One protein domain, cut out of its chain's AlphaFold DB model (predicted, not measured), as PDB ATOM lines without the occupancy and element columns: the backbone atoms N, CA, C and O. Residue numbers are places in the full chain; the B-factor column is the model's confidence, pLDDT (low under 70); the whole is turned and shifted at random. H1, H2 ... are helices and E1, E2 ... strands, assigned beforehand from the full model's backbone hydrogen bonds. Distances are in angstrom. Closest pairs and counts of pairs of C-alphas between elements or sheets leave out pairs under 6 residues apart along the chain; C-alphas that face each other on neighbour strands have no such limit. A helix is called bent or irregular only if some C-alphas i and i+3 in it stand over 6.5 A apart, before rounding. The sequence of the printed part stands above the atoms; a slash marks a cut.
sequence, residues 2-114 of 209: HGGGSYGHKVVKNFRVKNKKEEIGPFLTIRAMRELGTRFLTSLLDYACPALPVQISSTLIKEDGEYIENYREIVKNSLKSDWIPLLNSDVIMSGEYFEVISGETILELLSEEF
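Overview. This is residues 2 to 114 of the 209 residues of the protein "Isopentenyl phosphate kinase" of candidate division MSBL1 archaeon SCGC-AAA259A05 (UniProt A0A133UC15). One long helix, H2, runs along two small sheets set one after the other beneath it, the parallel pair E1 and E4 under its later half and the twisted four-stranded sheet of E3, E2, E5 and E6 under its earlier part; H1 folds back beside H2 as a helical hairpin. H4 packs on the E1 and E4 pair from the side away from H2, the short H3 sits near the middle, and H5 ends the printed part close to H4. The printed part has 113 residues with five named helices and six named strands, in the order H1, H2, E1, H3, E2, E3, H4, E4, E5, E6, H5. The larger sheet runs E3, E2, E5, E6 and is mixed, and the class is mixed, helices and strands. The whole is compact, with a radius of gyration of the C-alphas of 14.2 A and spans of 39 by 30 by 19 A.

Along the chain. Find C-alpha 5 at (123.861, 170.920, 146.110); from there H1 runs through residues 5 to 15, 15.7 A long, and it is neither bent nor irregular, but only just: C-alphas 7 and 10 are 6.1 A apart. H2, residues 24 to 45, is the longest helix at 31.5 A, from C-alpha 24 at (130.890, 180.351, 130.534) to C-alpha 45 at (125.949, 150.558, 139.332). Next come E1, residues 51 to 54, H3, residues 56 to 59, E2, residues 60 to 63, and E3, residues 66 to 69. H4, residues 72 to 80, measures 12.3 A, and E4 follows at residues 84 to 87. E5, residues 90 to 94, and E6, residues 97 to 101, are 12.3 A and 12.8 A long. H5, residues 103 to 113, is 15.4 A long and ends at C-alpha 113, at (103.355, 163.513, 132.136).

Arrangement. Start at the larger sheet, only just strongly twisted, with C-alphas up to 4.5 A off its best plane. E2 and E3 form an antiparallel hairpin, with N 63 and O 66 at 2.9 A; E2 and E5 are parallel, with N 62 and O 93 at 2.8 A; the hairpin of E5 and E6 is antiparallel, with N 92 and O 99 at 2.9 A. H2 is on one face of this sheet, two layers, a helix over a sheet, at a height of 7.6 A; its closest C-alphas to E5 are Pro 26 and Val 91, 6.2 A apart. H3 is on the same face, over none of the strands. H1 and H5 are on the sheet but only graze it, with residues 8 to 12 and 103 to 110. H1 and H2 touch at a shallow tilt of 9 degrees, opposite ways, closest at the C-alphas of Phe 15 and Gly 25, 5.0 A. Look next at E4, which runs on into E5 at 62 degrees across a break of 2 residues. E4 is the parallel neighbour of E1, with N 86 and O 52 at 2.8 A. The closest C-alphas of H2 and E1 are Leu 41 and Ala 51, 6.4 A apart, and those of H4 and E4 are Val 75 and Pro 85, 5.7 A apart. H4 and H5 are close but not clearly touching, at 7.7 A between the C-alphas of Arg 72 and Glu 113, and about perpendicular at 77 degrees; H2 and H4 are apart. In H2, H4 and H5 every O i to N i+4 pair is within hydrogen-bond range, in H1 5 of 7 are, and H3 is too short for such a pair.

Size, cuts and confidence. The two C-alphas farthest apart are those of Tyr 47 and Asp 64, at 42.1 A. The printed part has no cut. The link from H1 to H2 is short, with 8 residues, and the other links are tight. The mean pLDDT of the printed part is 91.6; look for low confidence at residues 18 to 22, which are under 70.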
ATOM      1  N   HIS A   2     118.304 163.822 141.484       94.06
ATOM      2  CA  HIS A   2     119.148 164.528 142.453       94.06
ATOM      3  C   HIS A   2     119.196 166.041 142.198       94.06
ATOM      4  O   HIS A   2     119.114 166.503 141.059       94.06
ATOM      5  N   GLY A   3     119.339 166.813 143.277       91.06
ATOM      6  CA  GLY A   3     119.604 168.251 143.205       91.06
ATOM      7  C   GLY A   3     121.073 168.561 142.898       91.06
ATOM      8  O   GLY A   3     121.915 167.663 142.819       91.06
ATOM      9  N   GLY A   4     121.397 169.848 142.759       86.12
ATOM     10  CA  GLY A   4     122.763 170.301 142.476       86.12
ATOM     11  C   GLY A   4     123.668 170.457 143.693       86.12
ATOM     12  O   GLY A   4     124.889 170.351 143.561       86.12
ATOM     13  N   GLY A   5     123.101 170.709 144.876       85.56
ATOM     14  CA  GLY A   5     123.861 170.920 146.110       85.56
ATOM     15  C   GLY A   5     125.034 171.890 145.923       85.56
ATOM     16  O   GLY A   5     124.958 172.871 145.181       85.56
ATOM     17  N   SER A   6     126.173 171.591 146.552       83.50
ATOM     18  CA  SER A   6     127.376 172.417 146.416       83.50
ATOM     19  C   SER A   6     128.010 172.397 145.021       83.50
ATOM     20  O   SER A   6     128.831 173.271 144.752       83.50
ATOM     21  N   TYR A   7     127.674 171.431 144.158       87.94
ATOM     22  CA  TYR A   7     128.185 171.364 142.784       87.94
ATOM     23  C   TYR A   7     127.525 172.446 141.927       87.94
ATOM     24  O   TYR A   7     128.218 173.263 141.327       87.94
ATOM     25  N   GLY A   8     126.192 172.511 141.950       82.38
ATOM     26  CA  GLY A   8     125.423 173.512 141.211       82.38
ATOM     27  C   GLY A   8     125.462 174.897 141.861       82.38
ATOM     28  O   GLY A   8     125.861 175.872 141.224       82.38
ATOM     29  N   HIS A   9     125.106 175.008 143.150       83.75
ATOM     30  CA  HIS A   9     124.898 176.312 143.802       83.75
ATOM     31  C   HIS A   9     126.160 177.179 143.850       83.75
ATOM     32  O   HIS A   9     126.071 178.395 143.675       83.75
ATOM     33  N   LYS A  10     127.348 176.583 144.036       84.50
ATOM     34  CA  LYS A  10     128.609 177.343 144.034       84.50
ATOM     35  C   LYS A  10     128.882 177.970 142.669       84.50
ATOM     36  O   LYS A  10     129.227 179.147 142.605       84.50
ATOM     37  N   VAL A  11     128.703 177.212 141.588       84.00
ATOM     38  CA  VAL A  11     128.956 177.707 140.229       84.00
ATOM     39  C   VAL A  11     127.909 178.752 139.844       84.00
ATOM     40  O   VAL A  11     128.272 179.853 139.432       84.00
ATOM     41  N   VAL A  12     126.626 178.474 140.089       82.62
ATOM     42  CA  VAL A  12     125.529 179.420 139.825       82.62
ATOM     43  C   VAL A  12     125.752 180.755 140.536       82.62
ATOM     44  O   VAL A  12     125.603 181.809 139.914       82.62
ATOM     45  N   LYS A  13     126.155 180.728 141.814       83.25
ATOM     46  CA  LYS A  13     126.429 181.937 142.603       83.25
ATOM     47  C   LYS A  13     127.661 182.692 142.101       83.25
ATOM     48  O   LYS A  13     127.600 183.910 141.950       83.25
ATOM     49  N   ASN A  14     128.755 181.984 141.816       82.12
ATOM     50  CA  ASN A  14     130.019 182.602 141.405       82.12
ATOM     51  C   ASN A  14     129.943 183.227 140.006       82.12
ATOM     52  O   ASN A  14     130.542 184.273 139.777       82.12
ATOM     53  N   PHE A  15     129.181 182.621 139.092       79.25
ATOM     54  CA  PHE A  15     129.071 183.073 137.701       79.25
ATOM     55  C   PHE A  15     127.745 183.782 137.386       79.25
ATOM     56  O   PHE A  15     127.529 184.224 136.259       79.25
ATOM     57  N   ARG A  16     126.854 183.940 138.376       76.88
ATOM     58  CA  ARG A  16     125.554 184.629 138.253       76.88
ATOM     59  C   ARG A  16     124.752 184.148 137.037       76.88
ATOM     60  O   ARG A  16     124.304 184.959 136.244       76.88
ATOM     61  N   VAL A  17     124.599 182.835 136.890       71.75
ATOM     62  CA  VAL A  17     124.184 182.099 135.669       71.75
ATOM     63  C   VAL A  17     122.806 182.475 135.074       71.75
ATOM     64  O   VAL A  17     122.447 181.998 134.006       71.75
ATOM     65  N   LYS A  18     122.031 183.356 135.708       65.75
ATOM     66  CA  LYS A  18     120.647 183.660 135.324       65.75
ATOM     67  C   LYS A  18     120.566 184.654 134.151       65.75
ATOM     68  O   LYS A  18     121.124 185.743 134.264       65.75
ATOM     69  N   ASN A  19     119.811 184.310 133.100       62.28
ATOM     70  CA  ASN A  19     119.506 185.154 131.929       62.28
ATOM     71  C   ASN A  19     120.750 185.604 131.144       62.28
ATOM     72  O   ASN A  19     120.908 186.783 130.829       62.28
ATOM     73  N   LYS A  20     121.661 184.670 130.848       66.50
ATOM     74  CA  LYS A  20     122.929 184.965 130.160       66.50
ATOM     75  C   LYS A  20     123.070 184.179 128.859       66.50
ATOM     76  O   LYS A  20     122.787 182.987 128.854       66.50
ATOM     77  N   LYS A  21     123.507 184.864 127.795       63.88
ATOM     78  CA  LYS A  21     123.647 184.340 126.420       63.88
ATOM     79  C   LYS A  21     125.077 183.890 126.083       63.88
ATOM     80  O   LYS A  21     125.260 182.852 125.465       63.88
ATOM     81  N   GLU A  22     126.097 184.624 126.539       63.03
ATOM     82  CA  GLU A  22     127.496 184.455 126.082       63.03
ATOM     83  C   GLU A  22     128.492 184.169 127.218       63.03
ATOM     84  O   GLU A  22     129.693 184.411 127.101       63.03
ATOM     85  N   GLU A  23     128.013 183.667 128.356       76.94
ATOM     86  CA  GLU A  23     128.869 183.438 129.517       76.94
ATOM     87  C   GLU A  23     129.192 181.964 129.744       76.94
ATOM     88  O   GLU A  23     128.376 181.073 129.528       76.94
ATOM     89  N   ILE A  24     130.394 181.706 130.259       88.00
ATOM     90  CA  ILE A  24     130.890 180.351 130.534       88.00
ATOM     91  C   ILE A  24     130.168 179.674 131.720       88.00
ATOM     92  O   ILE A  24     130.212 178.455 131.871       88.00
ATOM     93  N   GLY A  25     129.485 180.452 132.567       89.81
ATOM     94  CA  GLY A  25     128.836 179.998 133.803       89.81
ATOM     95  C   GLY A  25     127.829 178.846 133.642       89.81
ATOM     96  O   GLY A  25     127.979 177.839 134.342       89.81
ATOM     97  N   PRO A  26     126.825 178.951 132.748       91.12
ATOM     98  CA  PRO A  26     125.935 177.845 132.394       91.12
ATOM     99  C   PRO A  26     126.689 176.552 132.065       91.12
ATOM    100  O   PRO A  26     126.445 175.521 132.684       91.12
ATOM    101  N   PHE A  27     127.687 176.618 131.180       92.06
ATOM    102  CA  PHE A  27     128.468 175.452 130.756       92.06
ATOM    103  C   PHE A  27     129.297 174.845 131.898       92.06
ATOM    104  O   PHE A  27     129.373 173.622 132.030       92.06
ATOM    105  N   LEU A  28     129.880 175.676 132.770       93.75
ATOM    106  CA  LEU A  28     130.556 175.201 133.983       93.75
ATOM    107  C   LEU A  28     129.582 174.533 134.955       93.75
ATOM    108  O   LEU A  28     129.963 173.567 135.619       93.75
ATOM    109  N   THR A  29     128.346 175.028 135.031       93.06
ATOM    110  CA  THR A  29     127.299 174.443 135.876       93.06
ATOM    111  C   THR A  29     126.891 173.083 135.329       93.06
ATOM    112  O   THR A  29     126.929 172.112 136.079       93.06
ATOM    113  N   ILE A  30     126.640 172.976 134.019       94.31
ATOM    114  CA  ILE A  30     126.352 171.707 133.333       94.31
ATOM    115  C   ILE A  30     127.478 170.696 133.585       94.31
ATOM    116  O   ILE A  30     127.221 169.554 133.958       94.31
ATOM    117  N   ARG A  31     128.747 171.109 133.456       95.69
ATOM    118  CA  ARG A  31     129.898 170.239 133.757       95.69
ATOM    119  C   ARG A  31     129.886 169.748 135.207       95.69
ATOM    120  O   ARG A  31     130.100 168.562 135.441       95.69
ATOM    121  N   ALA A  32     129.636 170.635 136.170       95.50
ATOM    122  CA  ALA A  32     129.574 170.273 137.587       95.50
ATOM    123  C   ALA A  32     128.399 169.325 137.891       95.50
ATOM    124  O   ALA A  32     128.556 168.370 138.652       95.50
ATOM    125  N   MET A  33     127.244 169.548 137.260       95.56
ATOM    126  CA  MET A  33     126.077 168.676 137.378       95.56
ATOM    127  C   MET A  33     126.325 167.294 136.768       95.56
ATOM    128  O   MET A  33     125.944 166.299 137.378       95.56
ATOM    129  N   ARG A  34     127.037 167.210 135.635       96.00
ATOM    130  CA  ARG A  34     127.478 165.938 135.031       96.00
ATOM    131  C   ARG A  34     128.424 165.157 135.934       96.00
ATOM    132  O   ARG A  34     128.285 163.941 136.055       96.00
ATOM    133  N   GLU A  35     129.366 165.838 136.585       96.44
ATOM    134  CA  GLU A  35     130.258 165.194 137.554       96.44
ATOM    135  C   GLU A  35     129.458 164.599 138.722       96.44
ATOM    136  O   GLU A  35     129.646 163.434 139.072       96.44
ATOM    137  N   LEU A  36     128.520 165.366 139.287       96.50
ATOM    138  CA  LEU A  36     127.657 164.877 140.363       96.50
ATOM    139  C   LEU A  36     126.774 163.708 139.902       96.50
ATOM    140  O   LEU A  36     126.697 162.697 140.596       96.50
ATOM    141  N   GLY A  37     126.158 163.813 138.723       97.12
ATOM    142  CA  GLY A  37     125.340 162.747 138.142       97.12
ATOM    143  C   GLY A  37     126.130 161.462 137.915       97.12
ATOM    144  O   GLY A  37     125.636 160.379 138.214       97.12
ATOM    145  N   THR A  38     127.396 161.574 137.503       97.25
ATOM    146  CA  THR A  38     128.300 160.420 137.370       97.25
ATOM    147  C   THR A  38     128.524 159.732 138.716       97.25
ATOM    148  O   THR A  38     128.483 158.511 138.783       97.25
ATOM    149  N   ARG A  39     128.676 160.482 139.815       97.69
ATOM    150  CA  ARG A  39     128.821 159.896 141.165       97.69
ATOM    151  C   ARG A  39     127.565 159.148 141.621       97.69
ATOM    152  O   ARG A  39     127.687 158.089 142.238       97.69
ATOM    153  N   PHE A  40     126.376 159.672 141.313       97.25
ATOM    154  CA  PHE A  40     125.116 158.964 141.564       97.25
ATOM    155  C   PHE A  40     125.010 157.696 140.715       97.25
ATOM    156  O   PHE A  40     124.662 156.643 141.243       97.25
ATOM    157  N   LEU A  41     125.354 157.784 139.428       97.94
ATOM    158  CA  LEU A  41     125.360 156.644 138.518       97.94
ATOM    159  C   LEU A  41     126.301 155.542 139.011       97.94
ATOM    160  O   LEU A  41     125.866 154.404 139.143       97.94
ATOM    161  N   THR A  42     127.553 155.874 139.338       98.19
ATOM    162  CA  THR A  42     128.526 154.913 139.879       98.19
ATOM    163  C   THR A  42     127.989 154.243 141.139       98.19
ATOM    164  O   THR A  42     127.940 153.022 141.188       98.19
ATOM    165  N   SER A  43     127.467 155.023 142.094       97.19
ATOM    166  CA  SER A  43     126.877 154.472 143.322       97.19
ATOM    167  C   SER A  43     125.727 153.495 143.055       97.19
ATOM    168  O   SER A  43     125.553 152.555 143.815       97.19
ATOM    169  N   LEU A  44     124.919 153.702 142.011       96.81
ATOM    170  CA  LEU A  44     123.837 152.779 141.651       96.81
ATOM    171  C   LEU A  44     124.378 151.516 140.967       96.81
ATOM    172  O   LEU A  44     123.958 150.406 141.300       96.81
ATOM    173  N   LEU A  45     125.333 151.673 140.051       97.12
ATOM    174  CA  LEU A  45     125.949 150.558 139.332       97.12
ATOM    175  C   LEU A  45     126.760 149.638 140.253       97.12
ATOM    176  O   LEU A  45     126.749 148.428 140.037       97.12
ATOM    177  N   ASP A  46     127.380 150.174 141.307       98.00
ATOM    178  CA  ASP A  46     128.091 149.389 142.330       98.00
ATOM    179  C   ASP A  46     127.172 148.373 143.039       98.00
ATOM    180  O   ASP A  46     127.638 147.344 143.527       98.00
ATOM    181  N   TYR A  47     125.857 148.624 143.050       96.75
ATOM    182  CA  TYR A  47     124.826 147.720 143.577       96.75
ATOM    183  C   TYR A  47     124.011 147.032 142.469       96.75
ATOM    184  O   TYR A  47     122.920 146.527 142.727       96.75
ATOM    185  N   ALA A  48     124.530 147.004 141.237       97.00
ATOM    186  CA  ALA A  48     123.890 146.415 140.059       97.00
ATOM    187  C   ALA A  48     122.497 146.993 139.731       97.00
ATOM    188  O   ALA A  48     121.678 146.331 139.094       97.00
ATOM    189  N   CYS A  49     122.228 148.240 140.124       96.62
ATOM    190  CA  CYS A  49     121.005 148.943 139.755       96.62
ATOM    191  C   CYS A  49     121.173 149.562 138.351       96.62
ATOM    192  O   CYS A  49     122.002 150.466 138.198       96.62
ATOM    193  N   PRO A  50     120.409 149.130 137.325       96.81
ATOM    194  CA  PRO A  50     120.576 149.593 135.947       96.81
ATOM    195  C   PRO A  50     120.019 151.011 135.773       96.81
ATOM    196  O   PRO A  50     118.878 151.214 135.355       96.81
ATOM    197  N   ALA A  51     120.818 152.012 136.135       97.69
ATOM    198  CA  ALA A  51     120.435 153.413 136.039       97.69
ATOM    199  C   ALA A  51     120.821 154.023 134.685       97.69
ATOM    200  O   ALA A  51     121.977 153.945 134.269       97.69
ATOM    201  N   LEU A  52     119.865 154.681 134.022       97.50
ATOM    202  CA  LEU A  52     120.092 155.431 132.788       97.50
ATOM    203  C   LEU A  52     120.149 156.935 133.103       97.50
ATOM    204  O   LEU A  52     119.118 157.508 133.464       97.50
ATOM    205  N   PRO A  53     121.311 157.602 132.983       96.88
ATOM    206  CA  PRO A  53     121.404 159.041 133.207       96.88
ATOM    207  C   PRO A  53     120.657 159.822 132.118       96.88
ATOM    208  O   PRO A  53     120.862 159.599 130.925       96.88
ATOM    209  N   VAL A  54     119.835 160.782 132.535       96.75
ATOM    210  CA  VAL A  54     119.086 161.686 131.653       96.75
ATOM    211  C   VAL A  54     119.488 163.119 131.982       96.75
ATOM    212  O   VAL A  54     119.109 163.663 133.018       96.75
ATOM    213  N   GLN A  55     120.286 163.717 131.100       94.81
ATOM    214  CA  GLN A  55     120.843 165.051 131.297       94.81
ATOM    215  C   GLN A  55     119.812 166.133 130.959       94.81
ATOM    216  O   GLN A  55     119.601 166.435 129.782       94.81
ATOM    217  N   ILE A  56     119.254 166.786 131.979       96.25
ATOM    218  CA  ILE A  56     118.201 167.795 131.784       96.25
ATOM    219  C   ILE A  56     118.648 168.966 130.905       96.25
ATOM    220  O   ILE A  56     117.887 169.370 130.030       96.25
ATOM    221  N   SER A  57     119.895 169.438 131.018       94.75
ATOM    222  CA  SER A  57     120.421 170.502 130.143       94.75
ATOM    223  C   SER A  57     120.417 170.171 128.643       94.75
ATOM    224  O   SER A  57     120.652 171.051 127.823       94.75
ATOM    225  N   SER A  58     120.251 168.899 128.274       94.38
ATOM    226  CA  SER A  58     120.243 168.426 126.884       94.38
ATOM    227  C   SER A  58     118.878 167.912 126.431       94.38
ATOM    228  O   SER A  58     118.709 167.610 125.253       94.38
ATOM    229  N   THR A  59     117.918 167.785 127.345       95.81
ATOM    230  CA  THR A  59     116.616 167.161 127.081       95.81
ATOM    231  C   THR A  59     115.438 168.025 127.508       95.81
ATOM    232  O   THR A  59     114.307 167.555 127.464       95.81
ATOM    233  N   LEU A  60     115.685 169.250 127.959       96.50
ATOM    234  CA  LEU A  60     114.660 170.206 128.343       96.50
ATOM    235  C   LEU A  60     115.115 171.604 127.940       96.50
ATOM    236  O   LEU A  60     116.235 172.014 128.256       96.50
ATOM    237  N   ILE A  61     114.235 172.328 127.264       95.44
ATOM    238  CA  ILE A  61     114.399 173.749 126.967       95.44
ATOM    239  C   ILE A  61     113.130 174.489 127.369       95.44
ATOM    240  O   ILE A  61     112.098 173.874 127.643       95.44
ATOM    241  N   LYS A  62     113.210 175.814 127.402       94.94
ATOM    242  CA  LYS A  62     112.064 176.686 127.606       94.94
ATOM    243  C   LYS A  62     111.963 177.699 126.478       94.94
ATOM    244  O   LYS A  62     112.918 178.424 126.205       94.94
ATOM    245  N   GLU A  63     110.810 177.775 125.842       93.81
ATOM    246  CA  GLU A  63     110.540 178.712 124.751       93.81
ATOM    247  C   GLU A  63     109.198 179.389 125.009       93.81
ATOM    248  O   GLU A  63     108.242 178.743 125.423       93.81
ATOM    249  N   ASP A  64     109.153 180.715 124.867       90.00
ATOM    250  CA  ASP A  64     107.950 181.534 125.083       90.00
ATOM    251  C   ASP A  64     107.213 181.294 126.419       90.00
ATOM    252  O   ASP A  64     106.018 181.536 126.552       90.00
ATOM    253  N   GLY A  65     107.958 180.878 127.449       87.06
ATOM    254  CA  GLY A  65     107.436 180.604 128.791       87.06
ATOM    255  C   GLY A  65     107.037 179.148 129.036       87.06
ATOM    256  O   GLY A  65     106.859 178.781 130.198       87.06
ATOM    257  N   GLU A  66     106.995 178.328 127.989       91.69
ATOM    258  CA  GLU A  66     106.606 176.918 128.023       91.69
ATOM    259  C   GLU A  66     107.830 176.002 128.054       91.69
ATOM    260  O   GLU A  66     108.866 176.294 127.451       91.69
ATOM    261  N   TYR A  67     107.720 174.876 128.760       94.25
ATOM    262  CA  TYR A  67     108.757 173.847 128.763       94.25
ATOM    263  C   TYR A  67     108.560 172.904 127.575       94.25
ATOM    264  O   TYR A  67     107.460 172.418 127.334       94.25
ATOM    265  N   ILE A  68     109.640 172.638 126.844       93.25
ATOM    266  CA  ILE A  68     109.662 171.676 125.742       93.25
ATOM    267  C   ILE A  68     110.580 170.528 126.153       93.25
ATOM    268  O   ILE A  68     111.811 170.660 126.180       93.25
ATOM    269  N   GLU A  69     109.971 169.398 126.504       89.00
ATOM    270  CA  GLU A  69     110.679 168.200 126.942       89.00
ATOM    271  C   GLU A  69     111.012 167.236 125.794       89.00
ATOM    272  O   GLU A  69     110.201 166.898 124.938       89.00
ATOM    273  N   ASN A  70     112.232 166.711 125.829       90.62
ATOM    274  CA  ASN A  70     112.688 165.603 124.988       90.62
ATOM    275  C   ASN A  70     113.074 164.370 125.827       90.62
ATOM    276  O   ASN A  70     113.394 163.317 125.278       90.62
ATOM    277  N   TYR A  71     113.044 164.469 127.164       94.12
ATOM    278  CA  TYR A  71     113.350 163.339 128.049       94.12
ATOM    279  C   TYR A  71     112.209 162.322 128.150       94.12
ATOM    280  O   TYR A  71     112.456 161.185 128.554       94.12
ATOM    281  N   ARG A  72     110.970 162.697 127.810       94.19
ATOM    282  CA  ARG A  72     109.765 161.903 128.092       94.19
ATOM    283  C   ARG A  72     109.840 160.469 127.578       94.19
ATOM    284  O   ARG A  72     109.646 159.521 128.337       94.19
ATOM    285  N   GLU A  73     110.169 160.288 126.301       95.00
ATOM    286  CA  GLU A  73     110.277 158.948 125.710       95.00
ATOM    287  C   GLU A  73     111.471 158.161 126.276       95.00
ATOM    288  O   GLU A  73     111.384 156.942 126.419       95.00
ATOM    289  N   ILE A  74     112.548 158.838 126.692       95.62
ATOM    290  CA  ILE A  74     113.685 158.197 127.372       95.62
ATOM    291  C   ILE A  74     113.235 157.644 128.728       95.62
ATOM    292  O   ILE A  74     113.465 156.469 129.016       95.62
ATOM    293  N   VAL A  75     112.551 158.457 129.539       97.06
ATOM    294  CA  VAL A  75     112.028 158.052 130.856       97.06
ATOM    295  C   VAL A  75     111.045 156.897 130.702       97.06
ATOM    296  O   VAL A  75     111.214 155.850 131.321       97.06
ATOM    297  N   LYS A  76     110.065 157.038 129.809       96.88
ATOM    298  CA  LYS A  76     109.042 156.025 129.540       96.88
ATOM    299  C   LYS A  76     109.630 154.686 129.094       96.88
ATOM    300  O   LYS A  76     109.222 153.645 129.603       96.88
ATOM    301  N   ASN A  77     110.577 154.692 128.157       97.00
ATOM    302  CA  ASN A  77     111.194 153.457 127.668       97.00
ATOM    303  C   ASN A  77     112.144 152.837 128.699       97.00
ATOM    304  O   ASN A  77     112.225 151.612 128.770       97.00
ATOM    305  N   SER A  78     112.793 153.658 129.532       96.94
ATOM    306  CA  SER A  78     113.587 153.174 130.669       96.94
ATOM    307  C   SER A  78     112.713 152.416 131.660       96.94
ATOM    308  O   SER A  78     113.004 151.267 131.970       96.94
ATOM    309  N   LEU A  79     111.592 153.015 132.078       96.25
ATOM    310  CA  LEU A  79     110.656 152.394 133.018       96.25
ATOM    311  C   LEU A  79     110.066 151.089 132.468       96.25
ATOM    312  O   LEU A  79     109.977 150.108 133.193       96.25
ATOM    313  N   LYS A  80     109.721 151.038 131.172       97.06
ATOM    314  CA  LYS A  80     109.249 149.805 130.506       97.06
ATOM    315  C   LYS A  80     110.294 148.690 130.432       97.06
ATOM    316  O   LYS A  80     109.921 147.544 130.204       97.06
ATOM    317  N   SER A  81     111.571 149.037 130.544       97.38
ATOM    318  CA  SER A  81     112.699 148.103 130.458       97.38
ATOM    319  C   SER A  81     113.268 147.758 131.838       97.38
ATOM    320  O   SER A  81     114.379 147.239 131.917       97.38
ATOM    321  N   ASP A  82     112.545 148.091 132.916       95.81
ATOM    322  CA  ASP A  82     112.980 147.949 134.310       95.81
ATOM    323  C   ASP A  82     114.305 148.678 134.623       95.81
ATOM    324  O   ASP A  82     115.074 148.291 135.506       95.81
ATOM    325  N   TRP A  83     114.591 149.764 133.895       97.75
ATOM    326  CA  TRP A  83     115.729 150.647 134.151       97.75
ATOM    327  C   TRP A  83     115.322 151.835 135.017       97.75
ATOM    328  O   TRP A  83     114.190 152.317 134.966       97.75
ATOM    329  N   ILE A  84     116.281 152.361 135.780       97.69
ATOM    330  CA  ILE A  84     116.075 153.505 136.670       97.69
ATOM    331  C   ILE A  84     116.458 154.794 135.929       97.69
ATOM    332  O   ILE A  84     117.652 155.060 135.765       97.69
ATOM    333  N   PRO A  85     115.505 155.640 135.501       97.62
ATOM    334  CA  PRO A  85     115.840 156.937 134.922       97.62
ATOM    335  C   PRO A  85     116.452 157.859 135.992       97.62
ATOM    336  O   PRO A  85     115.810 158.241 136.977       97.62
ATOM    337  N   LEU A  86     117.718 158.234 135.806       97.75
ATOM    338  CA  LEU A  86     118.478 159.094 136.712       97.75
ATOM    339  C   LEU A  86     118.534 160.524 136.163       97.75
ATOM    340  O   LEU A  86     119.410 160.872 135.377       97.75
ATOM    341  N   LEU A  87     117.583 161.350 136.603       97.25
ATOM    342  CA  LEU A  87     117.472 162.768 136.238       97.25
ATOM    343  C   LEU A  87     118.125 163.677 137.296       97.25
ATOM    344  O   LEU A  87     118.205 163.321 138.480       97.25
ATOM    345  N   ASN A  88     118.512 164.886 136.894       94.56
ATOM    346  CA  ASN A  88     119.150 165.895 137.744       94.56
ATOM    347  C   ASN A  88     118.490 167.275 137.607       94.56
ATOM    348  O   ASN A  88     118.019 167.628 136.535       94.56
ATOM    349  N   SER A  89     118.517 168.105 138.654       92.62
ATOM    350  CA  SER A  89     118.343 169.557 138.458       92.62
ATOM    351  C   SER A  89     119.497 170.100 137.616       92.62
ATOM    352  O   SER A  89     120.615 169.588 137.727       92.62
ATOM    353  N   ASP A  90     119.282 171.149 136.832       94.06
ATOM    354  CA  ASP A  90     120.326 171.635 135.930       94.06
ATOM    355  C   ASP A  90     120.131 173.097 135.524       94.06
ATOM    356  O   ASP A  90     119.310 173.827 136.083       94.06
ATOM    357  N   VAL A  91     120.915 173.524 134.543       93.25
ATOM    358  CA  VAL A  91     120.693 174.729 133.758       93.25
ATOM    359  C   VAL A  91     120.169 174.318 132.384       93.25
ATOM    360  O   VAL A  91     120.748 173.443 131.742       93.25
ATOM    361  N   ILE A  92     119.092 174.950 131.930       94.00
ATOM    362  CA  ILE A  92     118.469 174.695 130.626       94.00
ATOM    363  C   ILE A  92     118.554 175.930 129.738       94.00
ATOM    364  O   ILE A  92     118.689 177.053 130.236       94.00
ATOM    365  N   MET A  93     118.468 175.725 128.425       92.88
ATOM    366  CA  MET A  93     118.278 176.830 127.488       92.88
ATOM    367  C   MET A  93     116.865 177.397 127.643       92.88
ATOM    368  O   MET A  93     115.898 176.644 127.735       92.88
ATOM    369  N   SER A  94     116.762 178.721 127.668       91.94
ATOM    370  CA  SER A  94     115.521 179.486 127.703       91.94
ATOM    371  C   SER A  94     115.580 180.558 126.614       91.94
ATOM    372  O   SER A  94     116.103 181.654 126.844       91.94
ATOM    373  N   GLY A  95     115.106 180.227 125.412       88.25
ATOM    374  CA  GLY A  95     115.374 180.997 124.195       88.25
ATOM    375  C   GLY A  95     116.880 181.115 123.933       88.25
ATOM    376  O   GLY A  95     117.599 180.121 123.892       88.25
ATOM    377  N   GLU A  96     117.385 182.344 123.812       86.38
ATOM    378  CA  GLU A  96     118.822 182.608 123.628       86.38
ATOM    379  C   GLU A  96     119.632 182.629 124.941       86.38
ATOM    380  O   GLU A  96     120.832 182.902 124.924       86.38
ATOM    381  N   TYR A  97     118.998 182.391 126.090       89.38
ATOM    382  CA  TYR A  97     119.633 182.469 127.405       89.38
ATOM    383  C   TYR A  97     119.680 181.110 128.093       89.38
ATOM    384  O   TYR A  97     119.142 180.121 127.609       89.38
ATOM    385  N   PHE A  98     120.287 181.084 129.276       89.94
ATOM    386  CA  PHE A  98     120.224 179.957 130.192       89.94
ATOM    387  C   PHE A  98     119.521 180.328 131.503       89.94
ATOM    388  O   PHE A  98     119.710 181.427 132.043       89.94
ATOM    389  N   GLU A  99     118.746 179.390 132.047       90.31
ATOM    390  CA  GLU A  99     118.125 179.503 133.368       90.31
ATOM    391  C   GLU A  99     118.348 178.247 134.216       90.31
ATOM    392  O   GLU A  99     118.500 177.141 133.706       90.31
ATOM    393  N   VAL A 100     118.383 178.427 135.538       91.06
ATOM    394  CA  VAL A 100     118.470 177.314 136.491       91.06
ATOM    395  C   VAL A 100     117.080 176.722 136.676       91.06
ATOM    396  O   VAL A 100     116.155 177.452 137.034       91.06
ATOM    397  N   ILE A 101     116.959 175.405 136.528       92.88
ATOM    398  CA  ILE A 101     115.737 174.667 136.831       92.88
ATOM    399  C   ILE A 101     115.914 173.822 138.096       92.88
ATOM    400  O   ILE A 101     116.870 173.058 138.249       92.88
ATOM    401  N   SER A 102     114.982 173.986 139.037       92.31
ATOM    402  CA  SER A 102     114.978 173.231 140.294       92.31
ATOM    403  C   SER A 102     114.527 171.785 140.083       92.31
ATOM    404  O   SER A 102     113.763 171.493 139.163       92.31
ATOM    405  N   GLY A 103     114.955 170.885 140.974       93.31
ATOM    406  CA  GLY A 103     114.483 169.500 140.959       93.31
ATOM    407  C   GLY A 103     112.970 169.414 141.160       93.31
ATOM    408  O   GLY A 103     112.310 168.618 140.507       93.31
ATOM    409  N   GLU A 104     112.404 170.283 141.996       95.00
ATOM    410  CA  GLU A 104     110.970 170.315 142.277       95.00
ATOM    411  C   GLU A 104     110.144 170.800 141.080       95.00
ATOM    412  O   GLU A 104     109.028 170.332 140.893       95.00
ATOM    413  N   THR A 105     110.696 171.675 140.230       94.50
ATOM    414  CA  THR A 105     110.060 172.035 138.950       94.50
ATOM    415  C   THR A 105     110.025 170.840 137.999       94.50
ATOM    416  O   THR A 105     109.009 170.601 137.367       94.50
ATOM    417  N   ILE A 106     111.107 170.064 137.900       95.69
ATOM    418  CA  ILE A 106     111.120 168.873 137.035       95.69
ATOM    419  C   ILE A 106     110.176 167.793 137.587       95.69
ATOM    420  O   ILE A 106     109.506 167.121 136.815       95.69
ATOM    421  N   LEU A 107     110.078 167.641 138.915       96.06
ATOM    422  CA  LEU A 107     109.092 166.751 139.540       96.06
ATOM    423  C   LEU A 107     107.652 167.154 139.194       96.06
ATOM    424  O   LEU A 107     106.825 166.273 138.990       96.06
ATOM    425  N   GLU A 108     107.366 168.456 139.115       95.56
ATOM    426  CA  GLU A 108     106.068 168.964 138.661       95.56
ATOM    427  C   GLU A 108     105.780 168.536 137.216       95.56
ATOM    428  O   GLU A 108     104.751 167.909 136.985       95.56
ATOM    429  N   LEU A 109     106.716 168.759 136.286       95.56
ATOM    430  CA  LEU A 109     106.570 168.334 134.883       95.56
ATOM    431  C   LEU A 109     106.353 166.816 134.766       95.56
ATOM    432  O   LEU A 109     105.382 166.355 134.172       95.56
ATOM    433  N   LEU A 110     107.182 166.021 135.450       95.56
ATOM    434  CA  LEU A 110     107.035 164.563 135.469       95.56
ATOM    435  C   LEU A 110     105.678 164.115 136.033       95.56
ATOM    436  O   LEU A 110     105.127 163.123 135.566       95.56
ATOM    437  N   SER A 111     105.139 164.819 137.032       95.88
ATOM    438  CA  SER A 111     103.834 164.491 137.624       95.88
ATOM    439  C   SER A 111     102.644 164.801 136.714       95.88
ATOM    440  O   SER A 111     101.563 164.253 136.919       95.88
ATOM    441  N   GLU A 112     102.833 165.669 135.720       94.19
ATOM    442  CA  GLU A 112     101.836 165.977 134.691       94.19
ATOM    443  C   GLU A 112     101.914 164.977 133.524       94.19
ATOM    444  O   GLU A 112     100.899 164.659 132.904       94.19
ATOM    445  N   GLU A 113     103.104 164.438 133.247       93.12
ATOM    446  CA  GLU A 113     103.355 163.513 132.136       93.12
ATOM    447  C   GLU A 113     103.136 162.025 132.473       93.12
ATOM    448  O   GLU A 113     102.863 161.225 131.568       93.12
ATOM    449  N   PHE A 114     103.305 161.639 133.744       94.88
ATOM    450  CA  PHE A 114     103.298 160.250 134.216       94.88
ATOM    451  C   PHE A 114     102.320 160.044 135.379       94.88
ATOM    452  O   PHE A 114     102.060 160.953 136.163       94.88
TER     453      PHE A 114